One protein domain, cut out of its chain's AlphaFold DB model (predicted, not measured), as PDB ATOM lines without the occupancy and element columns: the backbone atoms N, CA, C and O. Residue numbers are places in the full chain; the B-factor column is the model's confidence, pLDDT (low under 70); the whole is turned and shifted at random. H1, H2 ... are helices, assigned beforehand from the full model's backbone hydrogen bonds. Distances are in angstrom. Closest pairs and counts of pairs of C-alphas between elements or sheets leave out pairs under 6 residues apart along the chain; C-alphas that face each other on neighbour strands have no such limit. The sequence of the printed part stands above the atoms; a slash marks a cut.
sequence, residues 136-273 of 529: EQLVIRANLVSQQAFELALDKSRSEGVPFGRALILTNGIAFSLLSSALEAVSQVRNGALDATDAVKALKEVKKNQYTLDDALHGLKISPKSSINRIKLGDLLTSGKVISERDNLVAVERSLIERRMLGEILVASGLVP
ATOM      1  N   GLU A 136     148.859 171.404 165.793       88.00
ATOM      2  CA  GLU A 136     147.823 170.456 166.183       88.00
ATOM      3  C   GLU A 136     146.424 170.962 165.810       88.00
ATOM      4  O   GLU A 136     145.651 170.278 165.132       88.00
ATOM      5  N   GLN A 137     146.107 172.198 166.206       86.69
ATOM      6  CA  GLN A 137     144.802 172.808 165.958       86.69
ATOM      7  C   GLN A 137     144.602 173.099 164.470       86.69
ATOM      8  O   GLN A 137     143.503 172.908 163.939       86.69
ATOM      9  N   LEU A 138     145.655 173.554 163.787       88.81
ATOM     10  CA  LEU A 138     145.598 173.881 162.368       88.81
ATOM     11  C   LEU A 138     145.358 172.629 161.518       88.81
ATOM     12  O   LEU A 138     144.484 172.631 160.650       88.81
ATOM     13  N   VAL A 139     146.084 171.551 161.812       90.31
ATOM     14  CA  VAL A 139     146.002 170.263 161.111       90.31
ATOM     15  C   VAL A 139     144.605 169.644 161.237       90.31
ATOM     16  O   VAL A 139     144.071 169.155 160.236       90.31
ATOM     17  N   ILE A 140     143.970 169.731 162.413       90.19
ATOM     18  CA  ILE A 140     142.582 169.279 162.609       90.19
ATOM     19  C   ILE A 140     141.593 170.186 161.864       90.19
ATOM     20  O   ILE A 140     140.752 169.700 161.108       90.19
ATOM     21  N   ARG A 141     141.680 171.514 162.032       88.69
ATOM     22  CA  ARG A 141     140.714 172.466 161.437       88.69
ATOM     23  C   ARG A 141     140.749 172.478 159.909       88.69
ATOM     24  O   ARG A 141     139.711 172.643 159.258       88.69
ATOM     25  N   ALA A 142     141.933 172.301 159.332       89.81
ATOM     26  CA  ALA A 142     142.116 172.148 157.894       89.81
ATOM     27  C   ALA A 142     141.779 170.729 157.395       89.81
ATOM     28  O   ALA A 142     141.811 170.492 156.191       89.81
ATOM     29  N   ASN A 143     141.385 169.811 158.289       90.75
ATOM     30  CA  ASN A 143     141.090 168.414 157.986       90.75
ATOM     31  C   ASN A 143     142.241 167.750 157.214       90.75
ATOM     32  O   ASN A 143     142.025 167.073 156.207       90.75
ATOM     33  N   LEU A 144     143.485 168.007 157.631       90.31
ATOM     34  CA  LEU A 144     144.665 167.452 156.969       90.31
ATOM     35  C   LEU A 144     144.874 165.989 157.353       90.31
ATOM     36  O   LEU A 144     145.191 165.182 156.481       90.31
ATOM     37  N   VAL A 145     144.595 165.654 158.613       92.50
ATOM     38  CA  VAL A 145     144.821 164.343 159.235       92.50
ATOM     39  C   VAL A 145     143.502 163.805 159.801       92.50
ATOM     40  O   VAL A 145     142.640 164.585 160.204       92.50
ATOM     41  N   SER A 146     143.323 162.480 159.811       91.38
ATOM     42  CA  SER A 146     142.160 161.835 160.436       91.38
ATOM     43  C   SER A 146     142.260 161.855 161.964       91.38
ATOM     44  O   SER A 146     143.353 161.904 162.522       91.38
ATOM     45  N   GLN A 147     141.126 161.755 162.657       90.50
ATOM     46  CA  GLN A 147     141.114 161.763 164.123       90.50
ATOM     47  C   GLN A 147     141.951 160.621 164.730       90.50
ATOM     48  O   GLN A 147     142.734 160.854 165.643       90.50
ATOM     49  N   GLN A 148     141.888 159.422 164.143       89.81
ATOM     50  CA  GLN A 148     142.705 158.278 164.569       89.81
ATOM     51  C   GLN A 148     144.209 158.526 164.379       89.81
ATOM     52  O   GLN A 148     145.006 158.250 165.272       89.81
ATOM     53  N   ALA A 149     144.618 159.064 163.226       90.88
ATOM     54  CA  ALA A 149     146.027 159.345 162.958       90.88
ATOM     55  C   ALA A 149     146.568 160.489 163.831       90.88
ATOM     56  O   ALA A 149     147.745 160.484 164.192       90.88
ATOM     57  N   PHE A 150     145.707 161.443 164.192       92.75
ATOM     58  CA  PHE A 150     146.023 162.523 165.119       92.75
ATOM     59  C   PHE A 150     146.296 161.994 166.536       92.75
ATOM     60  O   PHE A 150     147.337 162.311 167.109       92.75
ATOM     61  N   GLU A 151     145.410 161.147 167.070       91.94
ATOM     62  CA  GLU A 151     145.565 160.528 168.396       91.94
ATOM     63  C   GLU A 151     146.822 159.646 168.465       91.94
ATOM     64  O   GLU A 151     147.658 159.831 169.348       91.94
ATOM     65  N   LEU A 152     147.041 158.786 167.462       92.19
ATOM     66  CA  LEU A 152     148.244 157.948 167.375       92.19
ATOM     67  C   LEU A 152     149.542 158.770 167.330       92.19
ATOM     68  O   LEU A 152     150.546 158.394 167.939       92.19
ATOM     69  N   ALA A 153     149.549 159.889 166.600       92.00
ATOM     70  CA  ALA A 153     150.711 160.767 166.535       92.00
ATOM     71  C   ALA A 153     150.943 161.528 167.849       92.00
ATOM     72  O   ALA A 153     152.096 161.709 168.239       92.00
ATOM     73  N   LEU A 154     149.884 161.931 168.557       90.81
ATOM     74  CA  LEU A 154     149.993 162.539 169.885       90.81
ATOM     75  C   LEU A 154     150.577 161.567 170.911       90.81
ATOM     76  O   LEU A 154     151.496 161.935 171.644       90.81
ATOM     77  N   ASP A 155     150.090 160.327 170.939       92.00
ATOM     78  CA  ASP A 155     150.595 159.302 171.853       92.00
ATOM     79  C   ASP A 155     152.068 158.997 171.576       92.00
ATOM     80  O   ASP A 155     152.883 158.921 172.500       92.00
ATOM     81  N   LYS A 156     152.452 158.924 170.296       91.25
ATOM     82  CA  LYS A 156     153.848 158.735 169.889       91.25
ATOM     83  C   LYS A 156     154.730 159.932 170.247       91.25
ATOM     84  O   LYS A 156     155.825 159.758 170.771       91.25
ATOM     85  N   SER A 157     154.244 161.150 170.019       90.00
ATOM     86  CA  SER A 157     154.932 162.389 170.395       90.00
ATOM     87  C   SER A 157     155.221 162.442 171.901       90.00
ATOM     88  O   SER A 157     156.348 162.736 172.299       90.00
ATOM     89  N   ARG A 158     154.242 162.070 172.739       90.75
ATOM     90  CA  ARG A 158     154.378 162.039 174.207       90.75
ATOM     91  C   ARG A 158     155.275 160.917 174.716       90.75
ATOM     92  O   ARG A 158     156.060 161.145 175.629       90.75
ATOM     93  N   SER A 159     155.148 159.718 174.152       90.06
ATOM     94  CA  SER A 159     155.911 158.543 174.596       90.06
ATOM     95  C   SER A 159     157.377 158.584 174.162       90.06
ATOM     96  O   SER A 159     158.247 158.200 174.938       90.06
ATOM     97  N   GLU A 160     157.669 159.079 172.955       87.00
ATOM     98  CA  GLU A 160     159.033 159.139 172.410       87.00
ATOM     99  C   GLU A 160     159.696 160.520 172.571       87.00
ATOM    100  O   GLU A 160     160.878 160.677 172.264       87.00
ATOM    101  N   GLY A 161     158.960 161.542 173.027       82.81
ATOM    102  CA  GLY A 161     159.474 162.911 173.171       82.81
ATOM    103  C   GLY A 161     159.834 163.576 171.836       82.81
ATOM    104  O   GLY A 161     160.686 164.469 171.777       82.81
ATOM    105  N   VAL A 162     159.227 163.120 170.740       86.25
ATOM    106  CA  VAL A 162     159.445 163.668 169.396       86.25
ATOM    107  C   VAL A 162     158.414 164.757 169.079       86.25
ATOM    108  O   VAL A 162     157.272 164.659 169.532       86.25
ATOM    109  N   PRO A 163     158.771 165.788 168.283       88.12
ATOM    110  CA  PRO A 163     157.807 166.799 167.846       88.12
ATOM    111  C   PRO A 163     156.600 166.175 167.127       88.12
ATOM    112  O   PRO A 163     156.731 165.147 166.454       88.12
ATOM    113  N   PHE A 164     155.425 166.775 167.294       90.62
ATOM    114  CA  PHE A 164     154.147 166.245 166.822       90.62
ATOM    115  C   PHE A 164     154.098 166.059 165.296       90.62
ATOM    116  O   PHE A 164     153.678 165.011 164.806       90.62
ATOM    117  N   GLY A 165     154.605 167.015 164.522       89.38
ATOM    118  CA  GLY A 165     154.752 166.923 163.072       89.38
ATOM    119  C   GLY A 165     155.647 165.754 162.651       89.38
ATOM    120  O   GLY A 165     155.304 165.000 161.736       89.38
ATOM    121  N   ARG A 166     156.757 165.518 163.363       88.88
ATOM    122  CA  ARG A 166     157.582 164.313 163.152       88.88
ATOM    123  C   ARG A 166     156.805 163.035 163.459       88.88
ATOM    124  O   ARG A 166     156.904 162.076 162.693       88.88
ATOM    125  N   ALA A 167     156.046 163.010 164.552       89.94
ATOM    126  CA  ALA A 167     155.217 161.862 164.907       89.94
ATOM    127  C   ALA A 167     154.173 161.563 163.820       89.94
ATOM    128  O   ALA A 167     154.030 160.406 163.437       89.94
ATOM    129  N   LEU A 168     153.539 162.595 163.250       91.25
ATOM    130  CA  LEU A 168     152.589 162.467 162.140       91.25
ATOM    131  C   LEU A 168     153.204 161.845 160.882       91.25
ATOM    132  O   LEU A 168     152.545 161.058 160.205       91.25
ATOM    133  N   ILE A 169     154.457 162.172 160.554       91.44
ATOM    134  CA  ILE A 169     155.161 161.514 159.443       91.44
ATOM    135  C   ILE A 169     155.457 160.052 159.798       91.44
ATOM    136  O   ILE A 169     155.240 159.163 158.981       91.44
ATOM    137  N   LEU A 170     155.941 159.782 161.015       88.69
ATOM    138  CA  LEU A 170     156.311 158.429 161.444       88.69
ATOM    139  C   LEU A 170     155.119 157.470 161.532       88.69
ATOM    140  O   LEU A 170     155.305 156.265 161.387       88.69
ATOM    141  N   THR A 171     153.917 157.980 161.798       90.62
ATOM    142  CA  THR A 171     152.671 157.201 161.783       90.62
ATOM    143  C   THR A 171     152.013 157.162 160.400       90.62
ATOM    144  O   THR A 171     150.938 156.583 160.268       90.62
ATOM    145  N   ASN A 172     152.632 157.756 159.368       90.12
ATOM    146  CA  ASN A 172     152.036 157.968 158.043       90.12
ATOM    147  C   ASN A 172     150.672 158.691 158.095       90.12
ATOM    148  O   ASN A 172     149.827 158.517 157.218       90.12
ATOM    149  N   GLY A 173     150.451 159.531 159.110       88.38
ATOM    150  CA  GLY A 173     149.229 160.317 159.265       88.38
ATOM    151  C   GLY A 173     149.142 161.515 158.318       88.38
ATOM    152  O   GLY A 173     148.042 161.966 158.002       88.38
ATOM    153  N   ILE A 174     150.285 162.029 157.847       92.56
ATOM    154  CA  ILE A 174     150.365 163.164 156.921       92.56
ATOM    155  C   ILE A 174     151.524 162.999 155.928       92.56
ATOM    156  O   ILE A 174     152.579 162.462 156.264       92.56
ATOM    157  N   ALA A 175     151.351 163.502 154.703       90.56
ATOM    158  CA  ALA A 175     152.436 163.592 153.731       90.56
ATOM    159  C   ALA A 175     153.431 164.709 154.095       90.56
ATOM    160  O   ALA A 175     153.047 165.758 154.618       90.56
ATOM    161  N   PHE A 176     154.704 164.513 153.745       89.25
ATOM    162  CA  PHE A 176     155.787 165.457 154.039       89.25
ATOM    163  C   PHE A 176     155.550 166.862 153.453       89.25
ATOM    164  O   PHE A 176     155.714 167.869 154.145       89.25
ATOM    165  N   SER A 177     155.117 166.936 152.191       89.06
ATOM    166  CA  SER A 177     154.820 168.200 151.504       89.06
ATOM    167  C   SER A 177     153.693 168.977 152.188       89.06
ATOM    168  O   SER A 177     153.783 170.188 152.364       89.06
ATOM    169  N   LEU A 178     152.658 168.271 152.649       91.62
ATOM    170  CA  LEU A 178     151.507 168.872 153.317       91.62
ATOM    171  C   LEU A 178     151.858 169.391 154.717       91.62
ATOM    172  O   LEU A 178     151.391 170.460 155.108       91.62
ATOM    173  N   LEU A 179     152.705 168.667 155.454       91.94
ATOM    174  CA  LEU A 179     153.209 169.126 156.747       91.94
ATOM    175  C   LEU A 179     154.101 170.363 156.606       91.94
ATOM    176  O   LEU A 179     153.993 171.284 157.413       91.94
ATOM    177  N   SER A 180     154.938 170.406 155.569       90.12
ATOM    178  CA  SER A 180     155.785 171.567 155.270       90.12
ATOM    179  C   SER A 180     154.934 172.820 155.031       90.12
ATOM    180  O   SER A 180     155.163 173.846 155.673       90.12
ATOM    181  N   SER A 181     153.875 172.712 154.218       90.94
ATOM    182  CA  SER A 181     152.901 173.795 154.016       90.94
ATOM    183  C   SER A 181     152.168 174.182 155.306       90.94
ATOM    184  O   SER A 181     151.914 175.363 155.539       90.94
ATOM    185  N   ALA A 182     151.835 173.216 156.169       92.12
ATOM    186  CA  ALA A 182     151.177 173.489 157.447       92.12
ATOM    187  C   ALA A 182     152.083 174.273 158.413       92.12
ATOM    188  O   ALA A 182     151.640 175.263 158.992       92.12
ATOM    189  N   LEU A 183     153.355 173.886 158.551       90.25
ATOM    190  CA  LEU A 183     154.337 174.601 159.374       90.25
ATOM    191  C   LEU A 183     154.622 176.007 158.840       90.25
ATOM    192  O   LEU A 183     154.759 176.953 159.618       90.25
ATOM    193  N   GLU A 184     154.670 176.163 157.517       88.62
ATOM    194  CA  GLU A 184     154.801 177.477 156.900       88.62
ATOM    195  C   GLU A 184     153.597 178.370 157.213       88.62
ATOM    196  O   GLU A 184     153.780 179.514 157.632       88.62
ATOM    197  N   ALA A 185     152.378 177.840 157.105       89.44
ATOM    198  CA  ALA A 185     151.167 178.565 157.467       89.44
ATOM    199  C   ALA A 185     151.167 178.969 158.953       89.44
ATOM    200  O   ALA A 185     150.870 180.124 159.260       89.44
ATOM    201  N   VAL A 186     151.576 178.080 159.872       88.44
ATOM    202  CA  VAL A 186     151.751 178.425 161.301       88.44
ATOM    203  C   VAL A 186     152.760 179.563 161.465       88.44
ATOM    204  O   VAL A 186     152.500 180.518 162.197       88.44
ATOM    205  N   SER A 187     153.894 179.511 160.761       86.62
ATOM    206  CA  SER A 187     154.893 180.581 160.802       86.62
ATOM    207  C   SER A 187     154.338 181.913 160.281       86.62
ATOM    208  O   SER A 187     154.601 182.956 160.879       86.62
ATOM    209  N   GLN A 188     153.576 181.909 159.183       85.19
ATOM    210  CA  GLN A 188     152.972 183.120 158.617       85.19
ATOM    211  C   GLN A 188     151.888 183.709 159.533       85.19
ATOM    212  O   GLN A 188     151.845 184.929 159.704       85.19
ATOM    213  N   VAL A 189     151.074 182.862 160.176       86.25
ATOM    214  CA  VAL A 189     150.076 183.287 161.174       86.25
ATOM    215  C   VAL A 189     150.753 183.877 162.404       86.25
ATOM    216  O   VAL A 189     150.386 184.958 162.858       86.25
ATOM    217  N   ARG A 190     151.808 183.227 162.904       81.31
ATOM    218  CA  ARG A 190     152.581 183.716 164.053       81.31
ATOM    219  C   ARG A 190     153.235 185.073 163.785       81.31
ATOM    220  O   ARG A 190     153.309 185.901 164.683       81.31
ATOM    221  N   ASN A 191     153.696 185.301 162.558       77.19
ATOM    222  CA  ASN A 191     154.315 186.564 162.155       77.19
ATOM    223  C   ASN A 191     153.282 187.654 161.791       77.19
ATOM    224  O   ASN A 191     153.678 188.729 161.346       77.19
ATOM    225  N   GLY A 192     151.976 187.387 161.929       75.62
ATOM    226  CA  GLY A 192     150.897 188.321 161.586       75.62
ATOM    227  C   GLY A 192     150.734 188.580 160.082       75.62
ATOM    228  O   GLY A 192     150.042 189.517 159.682       75.62
ATOM    229  N   ALA A 193     151.383 187.777 159.234       79.88
ATOM    230  CA  ALA A 193     151.317 187.917 157.782       79.88
ATOM    231  C   ALA A 193     150.028 187.321 157.199       79.88
ATOM    232  O   ALA A 193     149.557 187.804 156.168       79.88
ATOM    233  N   LEU A 194     149.475 186.300 157.858       84.25
ATOM    234  CA  LEU A 194     148.304 185.540 157.431       84.25
ATOM    235  C   LEU A 194     147.321 185.382 158.595       84.25
ATOM    236  O   LEU A 194     147.728 185.074 159.711       84.25
ATOM    237  N   ASP A 195     146.028 185.547 158.339       85.50
ATOM    238  CA  ASP A 195     145.017 185.377 159.379       85.50
ATOM    239  C   ASP A 195     144.700 183.877 159.578       85.50
ATOM    240  O   ASP A 195     144.694 183.072 158.642       85.50
ATOM    241  N   ALA A 196     144.411 183.492 160.821       83.06
ATOM    242  CA  ALA A 196     144.143 182.119 161.261       83.06
ATOM    243  C   ALA A 196     143.129 181.354 160.383       83.06
ATOM    244  O   ALA A 196     143.323 180.191 160.018       83.06
ATOM    245  N   THR A 197     142.025 182.013 160.038       87.31
ATOM    246  CA  THR A 197     140.945 181.446 159.219       87.31
ATOM    247  C   THR A 197     141.357 181.250 157.769       87.31
ATOM    248  O   THR A 197     140.888 180.325 157.105       87.31
ATOM    249  N   ASP A 198     142.232 182.116 157.280       88.50
ATOM    250  CA  ASP A 198     142.693 182.120 155.902       88.50
ATOM    251  C   ASP A 198     143.768 181.057 155.683       88.50
ATOM    252  O   ASP A 198     143.715 180.338 154.687       88.50
ATOM    253  N   ALA A 199     144.627 180.830 156.682       89.06
ATOM    254  CA  ALA A 199     145.521 179.676 156.731       89.06
ATOM    255  C   ALA A 199     144.764 178.342 156.620       89.06
ATOM    256  O   ALA A 199     145.141 177.472 155.835       89.06
ATOM    257  N   VAL A 200     143.650 178.185 157.348       90.56
ATOM    258  CA  VAL A 200     142.821 176.967 157.282       90.56
ATOM    259  C   VAL A 200     142.231 176.756 155.883       90.56
ATOM    260  O   VAL A 200     142.205 175.625 155.397       90.56
ATOM    261  N   LYS A 201     141.754 177.820 155.225       90.38
ATOM    262  CA  LYS A 201     141.216 177.736 153.855       90.38
ATOM    263  C   LYS A 201     142.311 177.376 152.851       90.38
ATOM    264  O   LYS A 201     142.110 176.468 152.050       90.38
ATOM    265  N   ALA A 202     143.467 178.035 152.933       90.88
ATOM    266  CA  ALA A 202     144.600 177.777 152.049       90.88
ATOM    267  C   ALA A 202     145.072 176.320 152.155       90.88
ATOM    268  O   ALA A 202     145.228 175.645 151.141       90.88
ATOM    269  N   LEU A 203     145.195 175.782 153.372       91.31
ATOM    270  CA  LEU A 203     145.620 174.394 153.581       91.31
ATOM    271  C   LEU A 203     144.612 173.353 153.076       91.31
ATOM    272  O   LEU A 203     145.015 172.281 152.619       91.31
ATOM    273  N   LYS A 204     143.310 173.660 153.101       91.25
ATOM    274  CA  LYS A 204     142.287 172.803 152.478       91.25
ATOM    275  C   LYS A 204     142.457 172.737 150.960       91.25
ATOM    276  O   LYS A 204     142.366 171.650 150.393       91.25
ATOM    277  N   GLU A 205     142.755 173.864 150.317       89.88
ATOM    278  CA  GLU A 205     143.042 173.911 148.877       89.88
ATOM    279  C   GLU A 205     144.354 173.196 148.525       89.88
ATOM    280  O   GLU A 205     144.389 172.431 147.561       89.88
ATOM    281  N   VAL A 206     145.399 173.346 149.349       90.62
ATOM    282  CA  VAL A 206     146.662 172.595 149.213       90.62
ATOM    283  C   VAL A 206     146.403 171.087 149.238       90.62
ATOM    284  O   VAL A 206     146.880 170.366 148.365       90.62
ATOM    285  N   LYS A 207     145.601 170.594 150.195       89.38
ATOM    286  CA  LYS A 207     145.256 169.165 150.277       89.38
ATOM    287  C   LYS A 207     144.470 168.680 149.057       89.38
ATOM    288  O   LYS A 207     144.683 167.556 148.612       89.38
ATOM    289  N   LYS A 208     143.552 169.501 148.538       87.25
ATOM    290  CA  LYS A 208     142.667 169.131 147.425       87.25
ATOM    291  C   LYS A 208     143.394 169.101 146.080       87.25
ATOM    292  O   LYS A 208     143.189 168.168 145.311       87.25
ATOM    293  N   ASN A 209     144.225 170.105 145.812       83.88
ATOM    294  CA  ASN A 209     144.810 170.330 144.489       83.88
ATOM    295  C   ASN A 209     146.323 170.049 144.428       83.88
ATOM    296  O   ASN A 209     146.918 170.199 143.368       83.88
ATOM    297  N   GLN A 210     146.948 169.652 145.545       80.56
ATOM    298  CA  GLN A 210     148.398 169.420 145.663       80.56
ATOM    299  C   GLN A 210     149.256 170.638 145.280       80.56
ATOM    300  O   GLN A 210     150.362 170.503 144.761       80.56
ATOM    301  N   TYR A 211     148.745 171.838 145.549       81.19
ATOM    302  CA  TYR A 211     149.452 173.094 145.319       81.19
ATOM    303  C   TYR A 211     150.455 173.415 146.426       81.19
ATOM    304  O   TYR A 211     150.376 172.876 147.530       81.19
ATOM    305  N   THR A 212     151.384 174.333 146.156       84.75
ATOM    306  CA  THR A 212     152.152 174.963 147.235       84.75
ATOM    307  C   THR A 212     151.244 175.894 148.046       84.75
ATOM    308  O   THR A 212     150.162 176.284 147.594       84.75
ATOM    309  N   LEU A 213     151.659 176.249 149.266       85.94
ATOM    310  CA  LEU A 213     150.902 177.204 150.078       85.94
ATOM    311  C   LEU A 213     150.747 178.551 149.353       85.94
ATOM    312  O   LEU A 213     149.660 179.126 149.369       85.94
ATOM    313  N   ASP A 214     151.799 179.011 148.677       85.62
ATOM    314  CA  ASP A 214     151.804 180.276 147.939       85.62
ATOM    315  C   ASP A 214     150.813 180.262 146.767       85.62
ATOM    316  O   ASP A 214     150.030 181.201 146.605       85.62
ATOM    317  N   ASP A 215     150.771 179.169 146.000       85.06
ATOM    318  CA  ASP A 215     149.809 178.992 144.906       85.06
ATOM    319  C   ASP A 215     148.360 178.993 145.421       85.06
ATOM    320  O   ASP A 215     147.470 179.602 144.819       85.06
ATOM    321  N   ALA A 216     148.113 178.345 146.566       86.50
ATOM    322  CA  ALA A 216     146.796 178.318 147.197       86.50
ATOM    323  C   ALA A 216     146.367 179.708 147.696       86.50
ATOM    324  O   ALA A 216     145.219 180.111 147.496       86.50
ATOM    325  N   LEU A 217     147.284 180.471 148.297       86.19
ATOM    326  CA  LEU A 217     147.032 181.849 148.728       86.19
ATOM    327  C   LEU A 217     146.746 182.769 147.537       86.19
ATOM    328  O   LEU A 217     145.789 183.550 147.574       86.19
ATOM    329  N   HIS A 218     147.507 182.624 146.449       85.19
ATOM    330  CA  HIS A 218     147.288 183.373 145.216       85.19
ATOM    331  C   HIS A 218     145.923 183.049 144.589       85.19
ATOM    332  O   HIS A 218     145.175 183.958 144.220       85.19
ATOM    333  N   GLY A 219     145.546 181.766 144.534       82.19
ATOM    334  CA  GLY A 219     144.231 181.326 144.057       82.19
ATOM    335  C   GLY A 219     143.066 181.886 144.883       82.19
ATOM    336  O   GLY A 219     142.029 182.251 144.328       82.19
ATOM    337  N   LEU A 220     143.258 182.035 146.196       83.44
ATOM    338  CA  LEU A 220     142.278 182.628 147.110       83.44
ATOM    339  C   LEU A 220     142.304 184.168 147.127       83.44
ATOM    340  O   LEU A 220     141.490 184.778 147.820       83.44
ATOM    341  N   LYS A 221     143.203 184.804 146.358       80.31
ATOM    342  CA  LYS A 221     143.455 186.258 146.354       80.31
ATOM    343  C   LYS A 221     143.828 186.813 147.734       80.31
ATOM    344  O   LYS A 221     143.606 187.990 148.020       80.31
ATOM    345  N   ILE A 222     144.410 185.974 148.584       80.75
ATOM    346  CA  ILE A 222     144.868 186.348 149.919       80.75
ATOM    347  C   ILE A 222     146.331 186.742 149.772       80.75
ATOM    348  O   ILE A 222     147.198 185.900 149.564       80.75
ATOM    349  N   SER A 223     146.600 188.043 149.826       70.94
ATOM    350  CA  SER A 223     147.968 188.555 149.779       70.94
ATOM    351  C   SER A 223     148.491 188.696 151.209       70.94
ATOM    352  O   SER A 223     147.944 189.514 151.955       70.94
ATOM    353  N   PRO A 224     149.512 187.928 151.626       65.62
ATOM    354  CA  PRO A 224     150.079 188.069 152.960       65.62
ATOM    355  C   PRO A 224     150.605 189.496 153.164       65.62
ATOM    356  O   PRO A 224     151.248 190.071 152.285       65.62
ATOM    357  N   LYS A 225     150.335 190.071 154.344       60.41
ATOM    358  CA  LYS A 225     150.537 191.506 154.648       60.41
ATOM    359  C   LYS A 225     152.005 191.967 154.550       60.41
ATOM    360  O   LYS A 225     152.269 193.165 154.562       60.41
ATOM    361  N   SER A 226     152.965 191.042 154.444       52.75
ATOM    362  CA  SER A 226     154.374 191.327 154.137       52.75
ATOM    363  C   SER A 226     155.155 190.057 153.759       52.75
ATOM    364  O   SER A 226     155.998 189.576 154.514       52.75
ATOM    365  N   SER A 227     154.939 189.498 152.568       50.97
ATOM    366  CA  SER A 227     155.904 188.544 152.003       50.97
ATOM    367  C   SER A 227     157.111 189.309 151.454       50.97
ATOM    368  O   SER A 227     157.315 189.434 150.248       50.97
ATOM    369  N   ILE A 228     157.954 189.856 152.341       50.28
ATOM    370  CA  ILE A 228     159.327 190.148 151.920       50.28
ATOM    371  C   ILE A 228     159.856 188.799 151.443       50.28
ATOM    372  O   ILE A 228     159.866 187.857 152.235       50.28
ATOM    373  N   ASN A 229     160.225 188.710 150.163       54.69
ATOM    374  CA  ASN A 229     160.830 187.542 149.525       54.69
ATOM    375  C   ASN A 229     162.192 187.254 150.185       54.69
ATOM    376  O   ASN A 229     163.259 187.522 149.634       54.69
ATOM    377  N   ARG A 230     162.149 186.840 151.452       64.12
ATOM    378  CA  ARG A 230     163.291 186.489 152.269       64.12
ATOM    379  C   ARG A 230     163.601 185.051 151.943       64.12
ATOM    380  O   ARG A 230     162.796 184.160 152.193       64.12
ATOM    381  N   ILE A 231     164.800 184.840 151.434       75.88
ATOM    382  CA  ILE A 231     165.371 183.508 151.302       75.88
ATOM    383  C   ILE A 231     165.358 182.878 152.687       75.88
ATOM    384  O   ILE A 231     165.969 183.421 153.610       75.88
ATOM    385  N   LYS A 232     164.628 181.778 152.862       85.62
ATOM    386  CA  LYS A 232     164.525 181.110 154.158       85.62
ATOM    387  C   LYS A 232     165.871 180.457 154.479       85.62
ATOM    388  O   LYS A 232     166.504 179.847 153.619       85.62
ATOM    389  N   LEU A 233     166.313 180.582 155.730       88.50
ATOM    390  CA  LEU A 233     167.585 180.007 156.185       88.50
ATOM    391  C   LEU A 233     167.600 178.481 155.998       88.50
ATOM    392  O   LEU A 233     168.594 177.923 155.541       88.50
ATOM    393  N   GLY A 234     166.481 177.827 156.331       88.19
ATOM    394  CA  GLY A 234     166.315 176.382 156.183       88.19
ATOM    395  C   GLY A 234     166.465 175.914 154.737       88.19
ATOM    396  O   GLY A 234     167.162 174.932 154.489       88.19
ATOM    397  N   ASP A 235     165.899 176.653 153.780       87.94
ATOM    398  CA  ASP A 235     165.994 176.325 152.353       87.94
ATOM    399  C   ASP A 235     167.447 176.408 151.883       87.94
ATOM    400  O   ASP A 235     167.950 175.466 151.281       87.94
ATOM    401  N   LEU A 236     168.164 177.479 152.243       90.75
ATOM    402  CA  LEU A 236     169.571 177.650 151.868       90.75
ATOM    403  C   LEU A 236     170.467 176.540 152.445       90.75
ATOM    404  O   LEU A 236     171.324 176.002 151.741       90.75
ATOM    405  N   LEU A 237     170.250 176.160 153.708       91.94
ATOM    406  CA  LEU A 237     170.978 175.063 154.357       91.94
ATOM    407  C   LEU A 237     170.643 173.696 153.743       91.94
ATOM    408  O   LEU A 237     171.524 172.838 153.635       91.94
ATOM    409  N   THR A 238     169.395 173.498 153.315       92.12
ATOM    410  CA  THR A 238     168.944 172.269 152.647       92.12
ATOM    411  C   THR A 238     169.513 172.185 151.226       92.12
ATOM    412  O   THR A 238     170.067 171.153 150.845       92.12
ATOM    413  N   SER A 239     169.491 173.282 150.458       89.88
ATOM    414  CA  SER A 239     170.110 173.372 149.125       89.88
ATOM    415  C   SER A 239     171.626 173.167 149.175       89.88
ATOM    416  O   SER A 239     172.192 172.490 148.317       89.88
ATOM    417  N   GLY A 240     172.286 173.695 150.210       89.06
ATOM    418  CA  GLY A 240     173.701 173.443 150.494       89.06
ATOM    419  C   GLY A 240     173.993 172.028 151.003       89.06
ATOM    420  O   GLY A 240     175.147 171.709 151.277       89.06
ATOM    421  N   LYS A 241     172.970 171.172 151.140       89.94
ATOM    422  CA  LYS A 241     173.056 169.822 151.706       89.94
ATOM    423  C   LYS A 241     173.752 169.799 153.064       89.94
ATOM    424  O   LYS A 241     174.457 168.842 153.350       89.94
ATOM    425  N   VAL A 242     173.600 170.829 153.898       90.25
ATOM    426  CA  VAL A 242     174.162 170.847 155.262       90.25
ATOM    427  C   VAL A 242     173.241 170.121 156.225       90.25
ATOM    428  O   VAL A 242     173.694 169.290 157.008       90.25
ATOM    429  N   ILE A 243     171.944 170.369 156.088       93.50
ATOM    430  CA  ILE A 243     170.889 169.677 156.822       93.50
ATOM    431  C   ILE A 243     170.017 168.899 155.844       93.50
ATOM    432  O   ILE A 243     169.901 169.268 154.672       93.50
ATOM    433  N   SER A 244     169.416 167.806 156.312       91.62
ATOM    434  CA  SER A 244     168.387 167.123 155.535       91.62
ATOM    435  C   SER A 244     167.070 167.896 155.613       91.62
ATOM    436  O   SER A 244     166.799 168.585 156.595       91.62
ATOM    437  N   GLU A 245     166.217 167.742 154.602       89.75
ATOM    438  CA  GLU A 245     164.877 168.346 154.586       89.75
ATOM    439  C   GLU A 245     164.038 167.896 155.798       89.75
ATOM    440  O   GLU A 245     163.287 168.679 156.378       89.75
ATOM    441  N   ARG A 246     164.237 166.648 156.249       88.69
ATOM    442  CA  ARG A 246     163.590 166.098 157.449       88.69
ATOM    443  C   ARG A 246     164.074 166.782 158.724       88.69
ATOM    444  O   ARG A 246     163.250 167.168 159.544       88.69
ATOM    445  N   ASP A 247     165.385 166.947 158.885       90.56
ATOM    446  CA  ASP A 247     165.949 167.600 160.073       90.56
ATOM    447  C   ASP A 247     165.590 169.088 160.111       90.56
ATOM    448  O   ASP A 247     165.296 169.621 161.180       90.56
ATOM    449  N   ASN A 248     165.541 169.743 158.944       92.12
ATOM    450  CA  ASN A 248     165.060 171.114 158.814       92.12
ATOM    451  C   ASN A 248     163.610 171.242 159.298       92.12
ATOM    452  O   ASN A 248     163.316 172.110 160.113       92.12
ATOM    453  N   LEU A 249     162.719 170.343 158.865       89.75
ATOM    454  CA  LEU A 249     161.314 170.349 159.278       89.75
ATOM    455  C   LEU A 249     161.173 170.215 160.800       89.75
ATOM    456  O   LEU A 249     160.467 171.000 161.432       89.75
ATOM    457  N   VAL A 250     161.894 169.265 161.401       89.88
ATOM    458  CA  VAL A 250     161.897 169.043 162.856       89.88
ATOM    459  C   VAL A 250     162.432 170.268 163.604       89.88
ATOM    460  O   VAL A 250     161.881 170.655 164.637       89.88
ATOM    461  N   ALA A 251     163.496 170.891 163.094       91.06
ATOM    462  CA  ALA A 251     164.064 172.098 163.680       91.06
ATOM    463  C   ALA A 251     163.105 173.295 163.576       91.06
ATOM    464  O   ALA A 251     162.972 174.049 164.540       91.06
ATOM    465  N   VAL A 252     162.400 173.446 162.449       90.50
ATOM    466  CA  VAL A 252     161.355 174.464 162.269       90.50
ATOM    467  C   VAL A 252     160.241 174.250 163.279       90.50
ATOM    468  O   VAL A 252     159.914 175.182 164.006       90.50
ATOM    469  N   GLU A 253     159.722 173.032 163.402       89.44
ATOM    470  CA  GLU A 253     158.672 172.720 164.367       89.44
ATOM    471  C   GLU A 253     159.098 173.053 165.807       89.44
ATOM    472  O   GLU A 253     158.400 173.788 166.505       89.44
ATOM    473  N   ARG A 254     160.296 172.625 166.228       87.44
ATOM    474  CA  ARG A 254     160.849 172.985 167.546       87.44
ATOM    475  C   ARG A 254     161.007 174.490 167.724       87.44
ATOM    476  O   ARG A 254     160.668 175.012 168.779       87.44
ATOM    477  N   SER A 255     161.457 175.213 166.698       89.00
ATOM    478  CA  SER A 255     161.572 176.679 166.750       89.00
ATOM    479  C   SER A 255     160.213 177.381 166.879       89.00
ATOM    480  O   SER A 255     160.112 178.469 167.458       89.00
ATOM    481  N   LEU A 256     159.148 176.763 166.356       85.62
ATOM    482  CA  LEU A 256     157.783 177.250 166.509       85.62
ATOM    483  C   LEU A 256     157.273 177.022 167.935       85.62
ATOM    484  O   LEU A 256     156.774 177.974 168.537       85.62
ATOM    485  N   ILE A 257     157.480 175.815 168.473       84.00
ATOM    486  CA  ILE A 257     157.069 175.406 169.826       84.00
ATOM    487  C   ILE A 257     157.833 176.193 170.902       84.00
ATOM    488  O   ILE A 257     157.227 176.835 171.755       84.00
ATOM    489  N   GLU A 258     159.168 176.198 170.841       82.75
ATOM    490  CA  GLU A 258     160.038 176.837 171.842       82.75
ATOM    491  C   GLU A 258     160.092 178.368 171.710       82.75
ATOM    492  O   GLU A 258     160.663 179.038 172.566       82.75
ATOM    493  N   ARG A 259     159.522 178.939 170.637       83.69
ATOM    494  CA  ARG A 259     159.581 180.381 170.314       83.69
ATOM    495  C   ARG A 259     161.009 180.934 170.234       83.69
ATOM    496  O   ARG A 259     161.267 182.084 170.583       83.69
ATOM    497  N   ARG A 260     161.934 180.120 169.732       86.06
ATOM    498  CA  ARG A 260     163.348 180.470 169.541       86.06
ATOM    499  C   ARG A 260     163.679 180.647 168.066       86.06
ATOM    500  O   ARG A 260     162.921 180.234 167.189       86.06
ATOM    501  N   MET A 261     164.823 181.264 167.777       88.00
ATOM    502  CA  MET A 261     165.289 181.401 166.396       88.00
ATOM    503  C   MET A 261     165.690 180.036 165.823       88.00
ATOM    504  O   MET A 261     166.353 179.246 166.493       88.00
ATOM    505  N   LEU A 262     165.351 179.779 164.552       90.19
ATOM    506  CA  LEU A 262     165.689 178.517 163.875       90.19
ATOM    507  C   LEU A 262     167.196 178.213 163.943       90.19
ATOM    508  O   LEU A 262     167.580 177.082 164.226       90.19
ATOM    509  N   GLY A 263     168.047 179.224 163.742       90.19
ATOM    510  CA  GLY A 263     169.503 179.071 163.817       90.19
ATOM    511  C   GLY A 263     169.989 178.565 165.180       90.19
ATOM    512  O   GLY A 263     170.821 177.664 165.238       90.19
ATOM    513  N   GLU A 264     169.422 179.069 166.278       89.25
ATOM    514  CA  GLU A 264     169.775 178.611 167.627       89.25
ATOM    515  C   GLU A 264     169.392 177.149 167.853       89.25
ATOM    516  O   GLU A 264     170.177 176.393 168.421       89.25
ATOM    517  N   ILE A 265     168.206 176.737 167.392       90.69
ATOM    518  CA  ILE A 265     167.737 175.348 167.497       90.69
ATOM    519  C   ILE A 265     168.630 174.409 166.685       90.69
ATOM    520  O   ILE A 265     168.966 173.324 167.162       90.69
ATOM    521  N   LEU A 266     169.047 174.825 165.486       92.38
ATOM    522  CA  LEU A 266     169.943 174.047 164.627       92.38
ATOM    523  C   LEU A 266     171.316 173.823 165.277       92.38
ATOM    524  O   LEU A 266     171.848 172.714 165.203       92.38
ATOM    525  N   VAL A 267     171.861 174.838 165.952       92.62
ATOM    526  CA  VAL A 267     173.134 174.728 166.687       92.62
ATOM    527  C   VAL A 267     172.967 173.906 167.961       92.62
ATOM    528  O   VAL A 267     173.753 172.995 168.205       92.62
ATOM    529  N   ALA A 268     171.922 174.172 168.750       88.75
ATOM    530  CA  ALA A 268     171.649 173.447 169.991       88.75
ATOM    531  C   ALA A 268     171.384 171.953 169.751       88.75
ATOM    532  O   ALA A 268     171.767 171.117 170.563       88.75
ATOM    533  N   SER A 269     170.775 171.610 168.612       86.12
ATOM    534  CA  SER A 269     170.542 170.219 168.202       86.12
ATOM    535  C   SER A 269     171.780 169.555 167.581       86.12
ATOM    536  O   SER A 269     171.701 168.397 167.177       86.12
ATOM    537  N   GLY A 270     172.904 170.270 167.452       87.62
ATOM    538  CA  GLY A 270     174.133 169.765 166.833       87.62
ATOM    539  C   GLY A 270     174.037 169.526 165.321       87.62
ATOM    540  O   GLY A 270     174.929 168.906 164.748       87.62
ATOM    541  N   LEU A 271     172.974 170.007 164.666       88.88
ATOM    542  CA  LEU A 271     172.745 169.817 163.228       88.88
ATOM    543  C   LEU A 271     173.649 170.718 162.381       88.88
ATOM    544  O   LEU A 271     174.030 170.347 161.273       88.88
ATOM    545  N   VAL A 272     173.986 171.905 162.893       91.06
ATOM    546  CA  VAL A 272     174.834 172.884 162.205       91.06
ATOM    547  C   VAL A 272     175.847 173.482 163.187       91.06
ATOM    548  O   VAL A 272     175.445 173.958 164.248       91.06
ATOM    549  N   PRO A 273     177.152 173.519 162.860       89.88
ATOM    550  CA  PRO A 273     178.141 174.239 163.661       89.88
ATOM    551  C   PRO A 273     177.872 175.749 163.680       89.88
ATOM    552  O   PRO A 273     177.509 176.328 162.655       89.88
TER     553      PRO A 273
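What this domain is: This is residues 136 to 273 of the 529 residues of an uncharacterized protein of Candidatus Melainabacteria bacterium (UniProt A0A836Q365). Three helices, H5, H4 and H8, stand roughly side by side in a row with H4 in the middle of the domain, and short helices cross this row: H6 across H5 and H9 across H8. H2 and H3 form a crossed pair on one side of the row, H7 folds back into H8 as a hairpin, and the long link, residues 220 to 232, runs round the outside from H6 to H7. The printed part has 138 residues with nine named helices, H1 to H9 in order along the chain, and no named strand: it is all helix. It is compact, with a radius of gyration of the C-alphas of 14.8 A and spans of 40 by 37 by 24 A.

Where its parts are: Find C-alpha 136 at (147.823, 170.456, 166.183); there H1 begins and runs to residue 141. Next come H2, residues 147 to 160, 19.9 A long from first to last C-alpha, and the short H3, residues 164 to 170. Look for C-alpha 176 at (155.787, 165.457, 154.039), where H4, the longest helix by residues, begins; it runs 21.1 A to residue 190. H5, residues 196 to 209, spans 20.5 A, and H6 holds residues 213 to 219. After the long link you reach H7, residues 233 to 239, then H8, residues 245 to 257, 18.5 A long. H9, residues 262 to 268, ends at C-alpha 268 at (171.649, 173.447, 169.991).

How they stand to each other: Start at the two hubs, H4 and H8, which touch four helices each. They touch each other at the C-alphas of Leu 183 and Glu 253, their closest, 6.9 A apart, and run the same way at a shallow tilt of 30 degrees. H4 and H5 form a helical hairpin, closest at the C-alphas of Ala 185 and Ala 199, 5.8 A apart. H6 touches H5 about perpendicular, at 89 degrees, with the C-alphas of Ala 202 and Ala 216 closest at 5.4 A; on the H5 side residues 202 to 206 alone take part. H1 and H4 only just touch, with 3 pairs of C-alphas within 8 A, the closest those of Val 139 and Ala 182 at 7.1 A, through residues 182 to 186 of H4 alone. H2 and H3 touch about perpendicular, at 78 degrees, the C-alphas of Ala 153 and Ala 167 closest at 4.9 A. H7 and H8, also a helical hairpin, only just touch, with 3 pairs within 8 A, closest at the C-alphas of Thr 238 and Glu 245, 6.0 A apart, through residues 245 to 248 of H8 alone. H9 touches residues 251 to 255 of H8 alone, closest at the C-alphas of Ser 255 and Leu 262, 5.3 A apart. In H1 to H9, every O i to N i+4 pair is within hydrogen-bond range.

The domain as a whole: The two C-alphas farthest apart, those of Ser 159 and Lys 221, are 41.5 A apart. The printed part has no cut. The link from H6 to H7 is long, and the other links are tight. The mean pLDDT of the printed part is 86.6; look at residues 224 to 230 for the values under 70.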